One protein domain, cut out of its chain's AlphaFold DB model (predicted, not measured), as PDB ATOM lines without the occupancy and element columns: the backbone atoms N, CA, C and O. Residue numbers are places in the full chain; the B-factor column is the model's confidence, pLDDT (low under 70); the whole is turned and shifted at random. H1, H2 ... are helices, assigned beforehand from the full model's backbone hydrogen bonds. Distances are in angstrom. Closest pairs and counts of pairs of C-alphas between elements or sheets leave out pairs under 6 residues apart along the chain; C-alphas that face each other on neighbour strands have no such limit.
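AT A GLANCE: This is residues 180 to 288 of the 288 residues of an uncharacterized protein of Legionella hackeliae (UniProt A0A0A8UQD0). A compact body of five helices comes first, and a thin tail then sticks out from it, residues 273 to 288, with the four-residue H6 in it. In the body H1, H2 and H3 stand side by side in a triangle, and the helical hairpin of H4 and H5 packs crosswise on this group, with H4 on H2. The printed part has 109 residues with six named helices, H1 to H6 in order along the chain, and no named strand; the class is all helix. The whole is compact, with a radius of gyration of the C-alphas of 15.2 A, and spans 49 by 36 by 28 A.

IN THESE COORDINATES: Find C-alpha 184 at (224.265, 242.838, 182.948); from there H1, residues 184 to 199, runs 22.5 A to C-alpha 199 at (234.707, 226.787, 171.057). Next come H2, residues 203 to 211, 11.9 A long, and H3, residues 217 to 223. Read on to H4, residues 232 to 241, which is 14.3 A long, and to H5, residues 245 to 259, which runs 20.1 A to C-alpha 259 at (227.959, 217.837, 182.166). H6 is residues 276 to 279.

HOW THE PARTS SIT: Start at Leu 194 and Ala 206, the closest C-alphas of H1 and H2 at 5.4 A: these helices touch and form a hairpin, at a shallow tilt of 23 degrees, opposite ways. H1 also touches H3, at a shallow tilt of 17 degrees, the same way; their closest C-alphas, Gln 195 and Cys 219, are 5.3 A apart. H2 touches H4 at a steep tilt of 62 degrees, with the C-alphas of Leu 204 and Ala 241 closest at 5.2 A. H4 and H5 touch and form a second hairpin, at a shallow tilt of 22 degrees, opposite ways; look at the C-alphas of Leu 239 and Gln 248, their closest at 6.0 A. The helix packing is mostly aligned, with 3 of these 4 touching pairs at a shallow tilt. H3 and H5 are close but not clearly touching, with the C-alphas of Leu 220 and Met 255 closest at 7.4 A. H1 is apart from H4 and H5, and H6 touches no helix. In H1, H2, H4 and H5 every O i to N i+4 pair is within hydrogen-bond range, in H3 2 of 3 are, and H6 is too short for such a pair.

THE WHOLE: The C-alphas farthest apart are those of Glu 264 and Gln 288, the chain's last residue, at 51.2 A. Without the residues that stand free, 273 to 288, the body spans 36 by 27 by 23 A. The printed part has no cut, and the link from H5 to H6, 16 residues, is long. The mean pLDDT of the printed part is 86.1; look for low values, under 70, in residues 272 to 288.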
ATOM      1  N   LYS A 180     235.007 243.914 189.004       90.00
ATOM      2  CA  LYS A 180     233.798 243.327 189.596       90.00
ATOM      3  C   LYS A 180     233.092 244.329 190.520       90.00
ATOM      4  O   LYS A 180     233.787 245.017 191.266       90.00
ATOM      5  N   PRO A 181     231.748 244.305 190.600       90.50
ATOM      6  CA  PRO A 181     230.823 243.470 189.825       90.50
ATOM      7  C   PRO A 181     230.554 244.031 188.417       90.50
ATOM      8  O   PRO A 181     230.447 245.236 188.241       90.50
ATOM      9  N   LEU A 182     230.383 243.143 187.432       94.25
ATOM     10  CA  LEU A 182     230.021 243.539 186.066       94.25
ATOM     11  C   LEU A 182     228.516 243.830 185.928       94.25
ATOM     12  O   LEU A 182     227.685 243.078 186.462       94.25
ATOM     13  N   GLU A 183     228.187 244.854 185.138       94.88
ATOM     14  CA  GLU A 183     226.829 245.157 184.665       94.88
ATOM     15  C   GLU A 183     226.273 244.033 183.768       94.88
ATOM     16  O   GLU A 183     227.021 243.210 183.228       94.88
ATOM     17  N   ILE A 184     224.945 243.954 183.631       93.50
ATOM     18  CA  ILE A 184     224.265 242.838 182.948       93.50
ATOM     19  C   ILE A 184     224.583 242.835 181.447       93.50
ATOM     20  O   ILE A 184     224.833 241.782 180.855       93.50
ATOM     21  N   GLU A 185     224.619 244.013 180.840       93.19
ATOM     22  CA  GLU A 185     224.907 244.240 179.428       93.19
ATOM     23  C   GLU A 185     226.337 243.792 179.103       93.19
ATOM     24  O   GLU A 185     226.556 243.030 178.158       93.19
ATOM     25  N   ILE A 186     227.296 244.159 179.964       95.88
ATOM     26  CA  ILE A 186     228.697 243.737 179.857       95.88
ATOM     27  C   ILE A 186     228.805 242.216 180.003       95.88
ATOM     28  O   ILE A 186     229.441 241.562 179.178       95.88
ATOM     29  N   LYS A 187     228.137 241.617 180.998       95.75
ATOM     30  CA  LYS A 187     228.115 240.151 181.168       95.75
ATOM     31  C   LYS A 187     227.572 239.434 179.939       95.75
ATOM     32  O   LYS A 187     228.074 238.368 179.595       95.75
ATOM     33  N   THR A 188     226.561 240.003 179.289       95.50
ATOM     34  CA  THR A 188     225.951 239.421 178.088       95.50
ATOM     35  C   THR A 188     226.928 239.453 176.914       95.50
ATOM     36  O   THR A 188     227.152 238.421 176.285       95.50
ATOM     37  N   ALA A 189     227.571 240.599 176.663       96.69
ATOM     38  CA  ALA A 189     228.583 240.725 175.614       96.69
ATOM     39  C   ALA A 189     229.765 239.770 175.845       96.69
ATOM     40  O   ALA A 189     230.126 238.999 174.955       96.69
ATOM     41  N   LEU A 190     230.311 239.750 177.065       98.00
ATOM     42  CA  LEU A 190     231.406 238.850 177.433       98.00
ATOM     43  C   LEU A 190     230.989 237.374 177.443       98.00
ATOM     44  O   LEU A 190     231.841 236.512 177.253       98.00
ATOM     45  N   GLY A 191     229.702 237.066 177.612       98.12
ATOM     46  CA  GLY A 191     229.168 235.714 177.451       98.12
ATOM     47  C   GLY A 191     229.386 235.171 176.037       98.12
ATOM     48  O   GLY A 191     229.845 234.042 175.886       98.12
ATOM     49  N   TYR A 192     229.149 235.983 175.001       98.00
ATOM     50  CA  TYR A 192     229.428 235.595 173.611       98.00
ATOM     51  C   TYR A 192     230.925 235.436 173.332       98.00
ATOM     52  O   TYR A 192     231.322 234.533 172.594       98.00
ATOM     53  N   VAL A 193     231.756 236.284 173.942       98.56
ATOM     54  CA  VAL A 193     233.218 236.165 173.857       98.56
ATOM     55  C   VAL A 193     233.684 234.862 174.517       98.56
ATOM     56  O   VAL A 193     234.452 234.116 173.917       98.56
ATOM     57  N   LEU A 194     233.165 234.543 175.707       98.62
ATOM     58  CA  LEU A 194     233.472 233.308 176.428       98.62
ATOM     59  C   LEU A 194     233.061 232.065 175.630       98.62
ATOM     60  O   LEU A 194     233.862 231.144 175.516       98.62
ATOM     61  N   GLN A 195     231.869 232.061 175.025       98.00
ATOM     62  CA  GLN A 195     231.446 230.987 174.112       98.00
ATOM     63  C   GLN A 195     232.448 230.782 172.973       98.00
ATOM     64  O   GLN A 195     232.839 229.653 172.683       98.00
ATOM     65  N   GLY A 196     232.880 231.880 172.344       98.06
ATOM     66  CA  GLY A 196     233.843 231.839 171.253       98.06
ATOM     67  C   GLY A 196     235.183 231.257 171.691       98.06
ATOM     68  O   GLY A 196     235.612 230.254 171.129       98.06
ATOM     69  N   TYR A 197     235.816 231.822 172.724       98.31
ATOM     70  CA  TYR A 197     237.094 231.309 173.227       98.31
ATOM     71  C   TYR A 197     237.012 229.836 173.639       98.31
ATOM     72  O   TYR A 197     237.918 229.069 173.321       98.31
ATOM     73  N   SER A 198     235.911 229.413 174.266       97.56
ATOM     74  CA  SER A 198     235.668 228.004 174.577       97.56
ATOM     75  C   SER A 198     235.595 227.129 173.328       97.56
ATOM     76  O   SER A 198     236.299 226.129 173.242       97.56
ATOM     77  N   GLU A 199     234.800 227.514 172.328       96.19
ATOM     78  CA  GLU A 199     234.707 226.787 171.057       96.19
ATOM     79  C   GLU A 199     236.044 226.679 170.329       96.19
ATOM     80  O   GLU A 199     236.310 225.652 169.706       96.19
ATOM     81  N   GLY A 200     236.864 227.727 170.401       95.94
ATOM     82  CA  GLY A 200     238.195 227.782 169.798       95.94
ATOM     83  C   GLY A 200     239.300 227.143 170.634       95.94
ATOM     84  O   GLY A 200     240.434 227.079 170.172       95.94
ATOM     85  N   ARG A 201     238.987 226.665 171.850       95.75
ATOM     86  CA  ARG A 201     239.950 226.089 172.808       95.75
ATOM     87  C   ARG A 201     241.023 227.094 173.280       95.75
ATOM     88  O   ARG A 201     242.112 226.719 173.727       95.75
ATOM     89  N   HIS A 202     240.682 228.381 173.275       95.88
ATOM     90  CA  HIS A 202     241.466 229.493 173.826       95.88
ATOM     91  C   HIS A 202     241.226 229.629 175.335       95.88
ATOM     92  O   HIS A 202     240.589 230.562 175.829       95.88
ATOM     93  N   PHE A 203     241.646 228.613 176.090       95.88
ATOM     94  CA  PHE A 203     241.256 228.485 177.495       95.88
ATOM     95  C   PHE A 203     241.922 229.477 178.443       95.88
ATOM     96  O   PHE A 203     241.359 229.744 179.505       95.88
ATOM     97  N   LEU A 204     243.067 230.055 178.076       95.44
ATOM     98  CA  LEU A 204     243.688 231.121 178.865       95.44
ATOM     99  C   LEU A 204     242.790 232.363 178.866       95.44
ATOM    100  O   LEU A 204     242.425 232.863 179.929       95.44
ATOM    101  N   GLU A 205     242.342 232.781 177.688       97.12
ATOM    102  CA  GLU A 205     241.434 233.903 177.485       97.12
ATOM    103  C   GLU A 205     240.048 233.618 178.087       97.12
ATOM    104  O   GLU A 205     239.460 234.470 178.756       97.12
ATOM    105  N   ALA A 206     239.530 232.393 177.934       98.06
ATOM    106  CA  ALA A 206     238.283 231.982 178.583       98.06
ATOM    107  C   ALA A 206     238.375 232.070 180.121       98.06
ATOM    108  O   ALA A 206     237.453 232.565 180.777       98.06
ATOM    109  N   ALA A 207     239.496 231.634 180.709       97.31
ATOM    110  CA  ALA A 207     239.723 231.686 182.150       97.31
ATOM    111  C   ALA A 207     239.799 233.125 182.688       97.31
ATOM    112  O   ALA A 207     239.371 233.370 183.819       97.31
ATOM    113  N   GLU A 208     240.288 234.089 181.905       96.75
ATOM    114  CA  GLU A 208     240.242 235.512 182.268       96.75
ATOM    115  C   GLU A 208     238.795 236.006 182.418       96.75
ATOM    116  O   GLU A 208     238.448 236.611 183.434       96.75
ATOM    117  N   LEU A 209     237.912 235.659 181.477       97.75
ATOM    118  CA  LEU A 209     236.494 236.042 181.531       97.75
ATOM    119  C   LEU A 209     235.741 235.377 182.688       97.75
ATOM    120  O   LEU A 209     234.950 236.025 183.380       97.75
ATOM    121  N   LEU A 210     236.012 234.097 182.953       97.50
ATOM    122  CA  LEU A 210     235.466 233.402 184.124       97.50
ATOM    123  C   LEU A 210     235.934 234.081 185.420       97.50
ATOM    124  O   LEU A 210     235.139 234.319 186.335       97.50
ATOM    125  N   ASN A 211     237.204 234.490 185.477       96.25
ATOM    126  CA  ASN A 211     237.739 235.254 186.598       96.25
ATOM    127  C   ASN A 211     237.108 236.636 186.743       96.25
ATOM    128  O   ASN A 211     237.093 237.125 187.867       96.25
ATOM    129  N   LEU A 212     236.538 237.239 185.695       96.12
ATOM    130  CA  LEU A 212     235.734 238.466 185.779       96.12
ATOM    131  C   LEU A 212     234.294 238.218 186.266       96.12
ATOM    132  O   LEU A 212     233.590 239.163 186.620       96.12
ATOM    133  N   GLY A 213     233.876 236.958 186.412       95.75
ATOM    134  CA  GLY A 213     232.549 236.581 186.907       95.75
ATOM    135  C   GLY A 213     231.487 236.476 185.813       95.75
ATOM    136  O   GLY A 213     230.298 236.631 186.102       95.75
ATOM    137  N   VAL A 214     231.900 236.237 184.565       97.19
ATOM    138  CA  VAL A 214     230.991 235.817 183.489       97.19
ATOM    139  C   VAL A 214     230.444 234.425 183.820       97.19
ATOM    140  O   VAL A 214     231.152 233.598 184.392       97.19
ATOM    141  N   ASN A 215     229.170 234.168 183.500       96.88
ATOM    142  CA  ASN A 215     228.511 232.902 183.828       96.88
ATOM    143  C   ASN A 215     229.241 231.710 183.166       96.88
ATOM    144  O   ASN A 215     229.285 231.653 181.933       96.88
ATOM    145  N   PRO A 216     229.740 230.731 183.944       97.31
ATOM    146  CA  PRO A 216     230.453 229.587 183.391       97.31
ATOM    147  C   PRO A 216     229.665 228.699 182.433       97.31
ATOM    148  O   PRO A 216     230.268 228.025 181.602       97.31
ATOM    149  N   MET A 217     228.331 228.715 182.483       96.25
ATOM    150  CA  MET A 217     227.517 227.910 181.568       96.25
ATOM    151  C   MET A 217     227.693 228.319 180.103       96.25
ATOM    152  O   MET A 217     227.547 227.480 179.221       96.25
ATOM    153  N   PHE A 218     228.073 229.573 179.821       96.19
ATOM    154  CA  PHE A 218     228.460 229.974 178.464       96.19
ATOM    155  C   PHE A 218     229.669 229.178 177.958       96.19
ATOM    156  O   PHE A 218     229.703 228.801 176.794       96.19
ATOM    157  N   CYS A 219     230.632 228.895 178.835       96.75
ATOM    158  CA  CYS A 219     231.818 228.112 178.513       96.75
ATOM    159  C   CYS A 219     231.478 226.624 178.350       96.75
ATOM    160  O   CYS A 219     231.825 226.026 177.335       96.75
ATOM    161  N   LEU A 220     230.768 226.047 179.328       95.19
ATOM    162  CA  LEU A 220     230.473 224.612 179.367       95.19
ATOM    163  C   LEU A 220     229.563 224.169 178.216       95.19
ATOM    164  O   LEU A 220     229.881 223.200 177.534       95.19
ATOM    165  N   ASN A 221     228.504 224.930 177.921       94.00
ATOM    166  CA  ASN A 221     227.593 224.620 176.812       94.00
ATOM    167  C   ASN A 221     228.292 224.671 175.442       94.00
ATOM    168  O   ASN A 221     227.858 224.013 174.504       94.00
ATOM    169  N   SER A 222     229.355 225.470 175.311       93.56
ATOM    170  CA  SER A 222     230.146 225.584 174.078       93.56
ATOM    171  C   SER A 222     231.163 224.451 173.900       93.56
ATOM    172  O   SER A 222     231.632 224.228 172.784       93.56
ATOM    173  N   LEU A 223     231.514 223.740 174.975       92.75
ATOM    174  CA  LEU A 223     232.419 222.585 174.937       92.75
ATOM    175  C   LEU A 223     231.688 221.242 174.872       92.75
ATOM    176  O   LEU A 223     232.295 220.225 174.545       92.75
ATOM    177  N   GLU A 224     230.397 221.236 175.183       87.12
ATOM    178  CA  GLU A 224     229.560 220.049 175.130       87.12
ATOM    179  C   GLU A 224     229.465 219.483 173.702       87.12
ATOM    180  O   GLU A 224     229.210 220.201 172.736       87.12
ATOM    181  N   ASN A 225     229.602 218.165 173.558       77.25
ATOM    182  CA  ASN A 225     229.550 217.472 172.264       77.25
ATOM    183  C   ASN A 225     228.118 217.185 171.746       77.25
ATOM    184  O   ASN A 225     227.914 216.266 170.951       77.25
ATOM    185  N   GLY A 226     227.114 217.929 172.222       71.69
ATOM    186  CA  GLY A 226     225.697 217.751 171.875       71.69
ATOM    187  C   GLY A 226     224.995 216.566 172.553       71.69
ATOM    188  O   GLY A 226     223.814 216.337 172.292       71.69
ATOM    189  N   GLN A 227     225.692 215.806 173.410       72.94
ATOM    190  CA  GLN A 227     225.121 214.719 174.224       72.94
ATOM    191  C   GLN A 227     225.104 215.027 175.730       72.94
ATOM    192  O   GLN A 227     224.983 214.109 176.543       72.94
ATOM    193  N   GLY A 228     225.289 216.280 176.131       76.81
ATOM    194  CA  GLY A 228     225.455 216.658 177.534       76.81
ATOM    195  C   GLY A 228     226.852 216.394 178.086       76.81
ATOM    196  O   GLY A 228     227.062 216.612 179.272       76.81
ATOM    197  N   LYS A 229     227.797 215.889 177.277       85.50
ATOM    198  CA  LYS A 229     229.095 215.404 177.760       85.50
ATOM    199  C   LYS A 229     230.238 216.332 177.388       85.50
ATOM    200  O   LYS A 229     230.338 216.803 176.254       85.50
ATOM    201  N   LEU A 230     231.128 216.515 178.356       91.00
ATOM    202  CA  LEU A 230     232.374 217.250 178.210       91.00
ATOM    203  C   LEU A 230     233.537 216.277 177.978       91.00
ATOM    204  O   LEU A 230     233.633 215.250 178.650       91.00
ATOM    205  N   ASP A 231     234.425 216.605 177.041       91.75
ATOM    206  CA  ASP A 231     235.671 215.864 176.852       91.75
ATOM    207  C   ASP A 231     236.618 216.097 178.041       91.75
ATOM    208  O   ASP A 231     236.851 217.235 178.457       91.75
ATOM    209  N   ALA A 232     237.171 215.018 178.601       92.44
ATOM    210  CA  ALA A 232     238.025 215.098 179.785       92.44
ATOM    211  C   ALA A 232     239.329 215.869 179.524       92.44
ATOM    212  O   ALA A 232     239.869 216.498 180.438       92.44
ATOM    213  N   THR A 233     239.822 215.863 178.282       91.62
ATOM    214  CA  THR A 233     241.027 216.600 177.892       91.62
ATOM    215  C   THR A 233     240.738 218.095 177.836       91.62
ATOM    216  O   THR A 233     241.461 218.871 178.463       91.62
ATOM    217  N   ASP A 234     239.648 218.500 177.175       92.94
ATOM    218  CA  ASP A 234     239.195 219.899 177.155       92.94
ATOM    219  C   ASP A 234     238.936 220.417 178.581       92.94
ATOM    220  O   ASP A 234     239.407 221.495 178.952       92.94
ATOM    221  N   ALA A 235     238.256 219.624 179.419       94.69
ATOM    222  CA  ALA A 235     238.006 219.959 180.821       94.69
ATOM    223  C   ALA A 235     239.307 220.162 181.612       94.69
ATOM    224  O   ALA A 235     239.442 221.137 182.353       94.69
ATOM    225  N   SER A 236     240.279 219.263 181.433       94.19
ATOM    226  CA  SER A 236     241.575 219.335 182.113       94.19
ATOM    227  C   SER A 236     242.349 220.593 181.714       94.19
ATOM    228  O   SER A 236     242.825 221.319 182.590       94.19
ATOM    229  N   TYR A 237     242.417 220.914 180.416       93.62
ATOM    230  CA  TYR A 237     243.084 222.133 179.959       93.62
ATOM    231  C   TYR A 237     242.379 223.399 180.459       93.62
ATOM    232  O   TYR A 237     243.052 224.311 180.946       93.62
ATOM    233  N   LEU A 238     241.044 223.453 180.424       95.25
ATOM    234  CA  LEU A 238     240.292 224.586 180.966       95.25
ATOM    235  C   LEU A 238     240.562 224.783 182.465       95.25
ATOM    236  O   LEU A 238     240.862 225.895 182.895       95.25
ATOM    237  N   LEU A 239     240.511 223.714 183.266       95.38
ATOM    238  CA  LEU A 239     240.802 223.797 184.699       95.38
ATOM    239  C   LEU A 239     242.248 224.231 184.963       95.38
ATOM    240  O   LEU A 239     242.477 225.019 185.883       95.38
ATOM    241  N   SER A 240     243.206 223.782 184.145       93.94
ATOM    242  CA  SER A 240     244.613 224.194 184.248       93.94
ATOM    243  C   SER A 240     244.824 225.688 183.949       93.94
ATOM    244  O   SER A 240     245.713 226.313 184.529       93.94
ATOM    245  N   ALA A 241     243.981 226.292 183.101       94.44
ATOM    246  CA  ALA A 241     244.021 227.725 182.801       94.44
ATOM    247  C   ALA A 241     243.486 228.597 183.951       94.44
ATOM    248  O   ALA A 241     243.857 229.767 184.089       94.44
ATOM    249  N   ILE A 242     242.619 228.045 184.805       95.69
ATOM    250  CA  ILE A 242     241.989 228.779 185.903       95.69
ATOM    251  C   ILE A 242     242.937 228.848 187.103       95.69
ATOM    252  O   ILE A 242     243.055 227.923 187.901       95.69
ATOM    253  N   LYS A 243     243.570 230.012 187.278       93.94
ATOM    254  CA  LYS A 243     244.514 230.274 188.382       93.94
ATOM    255  C   LYS A 243     243.858 230.443 189.756       93.94
ATOM    256  O   LYS A 243     244.544 230.353 190.768       93.94
ATOM    257  N   ASN A 244     242.562 230.753 189.813       95.50
ATOM    258  CA  ASN A 244     241.840 230.979 191.065       95.50
ATOM    259  C   ASN A 244     241.295 229.644 191.611       95.50
ATOM    260  O   ASN A 244     240.362 229.112 191.008       95.50
ATOM    261  N   PRO A 245     241.787 229.136 192.761       96.25
ATOM    262  CA  PRO A 245     241.392 227.820 193.265       96.25
ATOM    263  C   PRO A 245     239.891 227.698 193.541       96.25
ATOM    264  O   PRO A 245     239.278 226.710 193.165       96.25
ATOM    265  N   LYS A 246     239.266 228.742 194.106       96.88
ATOM    266  CA  LYS A 246     237.824 228.721 194.402       96.88
ATOM    267  C   LYS A 246     236.989 228.608 193.132       96.88
ATOM    268  O   LYS A 246     236.012 227.875 193.100       96.88
ATOM    269  N   LEU A 247     237.376 229.347 192.091       96.50
ATOM    270  CA  LEU A 247     236.712 229.262 190.792       96.50
ATOM    271  C   LEU A 247     236.947 227.893 190.151       96.50
ATOM    272  O   LEU A 247     236.020 227.336 189.578       96.50
ATOM    273  N   GLN A 248     238.160 227.346 190.260       96.56
ATOM    274  CA  GLN A 248     238.477 226.014 189.751       96.56
ATOM    275  C   GLN A 248     237.613 224.934 190.424       96.56
ATOM    276  O   GLN A 248     237.076 224.075 189.729       96.56
ATOM    277  N   ASP A 249     237.427 224.998 191.743       96.56
ATOM    278  CA  ASP A 249     236.580 224.054 192.477       96.56
ATOM    279  C   ASP A 249     235.104 224.191 192.083       96.56
ATOM    280  O   ASP A 249     234.474 223.199 191.723       96.56
ATOM    281  N   SER A 250     234.580 225.421 192.006       97.06
ATOM    282  CA  SER A 250     233.221 225.656 191.493       97.06
ATOM    283  C   SER A 250     233.039 225.158 190.053       97.06
ATOM    284  O   SER A 250     231.972 224.662 189.703       97.06
ATOM    285  N   MET A 251     234.066 225.261 189.205       97.06
ATOM    286  CA  MET A 251     234.021 224.711 187.849       97.06
ATOM    287  C   MET A 251     233.957 223.186 187.841       97.06
ATOM    288  O   MET A 251     233.186 222.641 187.057       97.06
ATOM    289  N   LYS A 252     234.715 222.497 188.705       96.38
ATOM    290  CA  LYS A 252     234.647 221.030 188.827       96.38
ATOM    291  C   LYS A 252     233.248 220.577 189.237       96.38
ATOM    292  O   LYS A 252     232.688 219.703 188.584       96.38
ATOM    293  N   GLU A 253     232.663 221.221 190.247       96.50
ATOM    294  CA  GLU A 253     231.295 220.935 190.703       96.50
ATOM    295  C   GLU A 253     230.264 221.125 189.576       96.50
ATOM    296  O   GLU A 253     229.356 220.307 189.400       96.50
ATOM    297  N   LEU A 254     230.405 222.185 188.770       96.00
ATOM    298  CA  LEU A 254     229.538 222.418 187.613       96.00
ATOM    299  C   LEU A 254     229.742 221.370 186.512       96.00
ATOM    300  O   LEU A 254     228.760 220.859 185.983       96.00
ATOM    301  N   MET A 255     230.986 221.026 186.175       95.44
ATOM    302  CA  MET A 255     231.290 220.008 185.160       95.44
ATOM    303  C   MET A 255     230.742 218.629 185.550       95.44
ATOM    304  O   MET A 255     230.189 217.926 184.704       95.44
ATOM    305  N   GLU A 256     230.857 218.247 186.821       94.75
ATOM    306  CA  GLU A 256     230.316 216.985 187.330       94.75
ATOM    307  C   GLU A 256     228.780 217.000 187.327       94.75
ATOM    308  O   GLU A 256     228.147 216.118 186.747       94.75
ATOM    309  N   SER A 257     228.168 218.032 187.919       93.94
ATOM    310  CA  SER A 257     226.711 218.076 188.109       93.94
ATOM    311  C   SER A 257     225.913 218.387 186.838       93.94
ATOM    312  O   SER A 257     224.796 217.891 186.702       93.94
ATOM    313  N   GLN A 258     226.443 219.209 185.925       92.25
ATOM    314  CA  GLN A 258     225.726 219.665 184.725       92.25
ATOM    315  C   GLN A 258     226.155 218.932 183.452       92.25
ATOM    316  O   GLN A 258     225.333 218.766 182.555       92.25
ATOM    317  N   CYS A 259     227.413 218.485 183.366       89.94
ATOM    318  CA  CYS A 259     227.959 217.837 182.166       89.94
ATOM    319  C   CYS A 259     228.275 216.343 182.370       89.94
ATOM    320  O   CYS A 259     228.815 215.692 181.472       89.94
ATOM    321  N   GLY A 260     227.990 215.794 183.559       88.62
ATOM    322  CA  GLY A 260     228.234 214.387 183.883       88.62
ATOM    323  C   GLY A 260     229.703 213.971 183.766       88.62
ATOM    324  O   GLY A 260     229.984 212.806 183.476       88.62
ATOM    325  N   LEU A 261     230.638 214.915 183.922       92.56
ATOM    326  CA  LEU A 261     232.065 214.630 183.827       92.56
ATOM    327  C   LEU A 261     232.511 213.805 185.039       92.56
ATOM    328  O   LEU A 261     232.346 214.235 186.177       92.56
ATOM    329  N   ASN A 262     233.148 212.657 184.798       93.06
ATOM    330  CA  ASN A 262     233.837 211.932 185.861       93.06
ATOM    331  C   ASN A 262     235.162 212.643 186.188       93.06
ATOM    332  O   ASN A 262     236.103 212.592 185.393       93.06
ATOM    333  N   LEU A 263     235.252 213.269 187.363       92.25
ATOM    334  CA  LEU A 263     236.441 214.012 187.794       92.25
ATOM    335  C   LEU A 263     237.705 213.141 187.907       92.25
ATOM    336  O   LEU A 263     238.807 213.668 187.783       92.25
ATOM    337  N   GLU A 264     237.574 211.821 188.065       92.31
ATOM    338  CA  GLU A 264     238.711 210.886 188.077       92.31
ATOM    339  C   GLU A 264     239.399 210.767 186.708       92.31
ATOM    340  O   GLU A 264     240.534 210.307 186.620       92.31
ATOM    341  N   THR A 265     238.724 211.184 185.630       91.50
ATOM    342  CA  THR A 265     239.282 211.180 184.267       91.50
ATOM    343  C   THR A 265     240.125 212.417 183.960       91.50
ATOM    344  O   THR A 265     240.747 212.485 182.899       91.50
ATOM    345  N   LEU A 266     240.156 213.397 184.869       90.94
ATOM    346  CA  LEU A 266     240.939 214.613 184.704       90.94
ATOM    347  C   LEU A 266     242.432 214.332 184.860       90.94
ATOM    348  O   LEU A 266     242.867 213.651 185.789       90.94
ATOM    349  N   ASN A 267     243.231 214.939 183.989       88.06
ATOM    350  CA  ASN A 267     244.681 214.875 184.068       88.06
ATOM    351  C   ASN A 267     245.232 216.192 184.631       88.06
ATOM    352  O   ASN A 267     245.274 217.211 183.942       88.06
ATOM    353  N   SER A 268     245.671 216.160 185.891       79.31
ATOM    354  CA  SER A 268     246.227 217.316 186.609       79.31
ATOM    355  C   SER A 268     247.634 217.719 186.156       79.31
ATOM    356  O   SER A 268     248.097 218.802 186.511       79.31
ATOM    357  N   GLU A 269     248.314 216.876 185.376       79.25
ATOM    358  CA  GLU A 269     249.655 217.136 184.847       79.25
ATOM    359  C   GLU A 269     249.624 217.809 183.467       79.25
ATOM    360  O   GLU A 269     250.670 218.241 182.963       79.25
ATOM    361  N   LEU A 270     248.439 217.926 182.848       78.69
ATOM    362  CA  LEU A 270     248.287 218.668 181.603       78.69
ATOM    363  C   LEU A 270     248.645 220.133 181.839       78.69
ATOM    364  O   LEU A 270     248.035 220.860 182.619       78.69
ATOM    365  N   THR A 271     249.676 220.554 181.126       70.75
ATOM    366  CA  THR A 271     250.123 221.937 181.039       70.75
ATOM    367  C   THR A 271     250.035 222.340 179.579       70.75
ATOM    368  O   THR A 271     250.155 221.485 178.700       70.75
ATOM    369  N   PHE A 272     249.841 223.630 179.303       67.06
ATOM    370  CA  PHE A 272     249.955 224.180 177.951       67.06
ATOM    371  C   PHE A 272     251.416 224.069 177.476       67.06
ATOM    372  O   PHE A 272     252.155 225.049 177.440       67.06
ATOM    373  N   LYS A 273     251.879 222.855 177.165       55.91
ATOM    374  CA  LYS A 273     253.108 222.640 176.407       55.91
ATOM    375  C   LYS A 273     252.771 223.000 174.971       55.91
ATOM    376  O   LYS A 273     252.132 222.225 174.274       55.91
ATOM    377  N   THR A 274     253.097 224.249 174.647       51.12
ATOM    378  CA  THR A 274     253.139 224.881 173.328       51.12
ATOM    379  C   THR A 274     252.460 224.080 172.215       51.12
ATOM    380  O   THR A 274     253.057 223.203 171.610       51.12
ATOM    381  N   ILE A 275     251.221 224.463 171.896       54.53
ATOM    382  CA  ILE A 275     250.503 224.121 170.648       54.53
ATOM    383  C   ILE A 275     251.222 224.745 169.429       54.53
ATOM    384  O   ILE A 275     250.964 224.403 168.276       54.53
ATOM    385  N   GLU A 276     252.172 225.648 169.694       48.25
ATOM    386  CA  GLU A 276     253.004 226.364 168.730       48.25
ATOM    387  C   GLU A 276     253.636 225.517 167.606       48.25
ATOM    388  O   GLU A 276     253.609 226.004 166.477       48.25
ATOM    389  N   PRO A 277     254.143 224.277 167.797       50.47
ATOM    390  CA  PRO A 277     254.818 223.538 166.728       50.47
ATOM    391  C   PRO A 277     253.946 223.311 165.490       50.47
ATOM    392  O   PRO A 277     254.455 223.326 164.372       50.47
ATOM    393  N   TYR A 278     252.630 223.142 165.662       57.38
ATOM    394  CA  TYR A 278     251.710 222.883 164.548       57.38
ATOM    395  C   TYR A 278     251.292 224.158 163.796       57.38
ATOM    396  O   TYR A 278     250.886 224.090 162.630       57.38
ATOM    397  N   TRP A 279     251.423 225.322 164.441       63.28
ATOM    398  CA  TRP A 279     250.906 226.607 163.955       63.28
ATOM    399  C   TRP A 279     251.994 227.635 163.599       63.28
ATOM    400  O   TRP A 279     251.696 228.600 162.899       63.28
ATOM    401  N   GLN A 280     253.254 227.429 163.997       50.16
ATOM    402  CA  GLN A 280     254.343 228.406 163.827       50.16
ATOM    403  C   GLN A 280     254.911 228.561 162.399       50.16
ATOM    404  O   GLN A 280     255.805 229.382 162.196       50.16
ATOM    405  N   HIS A 281     254.403 227.853 161.383       43.41
ATOM    406  CA  HIS A 281     255.014 227.865 160.039       43.41
ATOM    407  C   HIS A 281     254.199 228.465 158.893       43.41
ATOM    408  O   HIS A 281     254.658 228.446 157.754       43.41
ATOM    409  N   THR A 282     253.057 229.086 159.153       44.62
ATOM    410  CA  THR A 282     252.270 229.711 158.081       44.62
ATOM    411  C   THR A 282     251.758 231.061 158.538       44.62
ATOM    412  O   THR A 282     250.709 231.169 159.169       44.62
ATOM    413  N   ALA A 283     252.501 232.113 158.193       39.03
ATOM    414  CA  ALA A 283     251.909 233.432 158.066       39.03
ATOM    415  C   ALA A 283     250.846 233.333 156.961       39.03
ATOM    416  O   ALA A 283     251.160 233.476 155.784       39.03
ATOM    417  N   PHE A 284     249.587 233.083 157.326       49.00
ATOM    418  CA  PHE A 284     248.428 233.190 156.428       49.00
ATOM    419  C   PHE A 284     248.119 234.663 156.090       49.00
ATOM    420  O   PHE A 284     246.967 235.062 155.957       49.00
ATOM    421  N   ASN A 285     249.163 235.481 155.957       37.50
ATOM    422  CA  ASN A 285     249.090 236.834 155.444       37.50
ATOM    423  C   ASN A 285     249.286 236.743 153.934       37.50
ATOM    424  O   ASN A 285     250.389 236.960 153.429       37.50
ATOM    425  N   HIS A 286     248.220 236.442 153.197       38.09
ATOM    426  CA  HIS A 286     248.192 236.881 151.810       38.09
ATOM    427  C   HIS A 286     247.921 238.385 151.803       38.09
ATOM    428  O   HIS A 286     246.788 238.850 151.787       38.09
ATOM    429  N   HIS A 287     249.014 239.149 151.843       30.70
ATOM    430  CA  HIS A 287     249.084 240.386 151.086       30.70
ATOM    431  C   HIS A 287     248.898 240.039 149.606       30.70
ATOM    432  O   HIS A 287     249.783 239.403 149.030       30.70
ATOM    433  N   GLN A 288     247.768 240.446 149.027       33.72
ATOM    434  CA  GLN A 288     247.640 241.335 147.857       33.72
ATOM    435  C   GLN A 288     246.226 241.268 147.283       33.72
ATOM    436  O   GLN A 288     245.766 240.150 146.970       33.72
TER     437      GLN A 288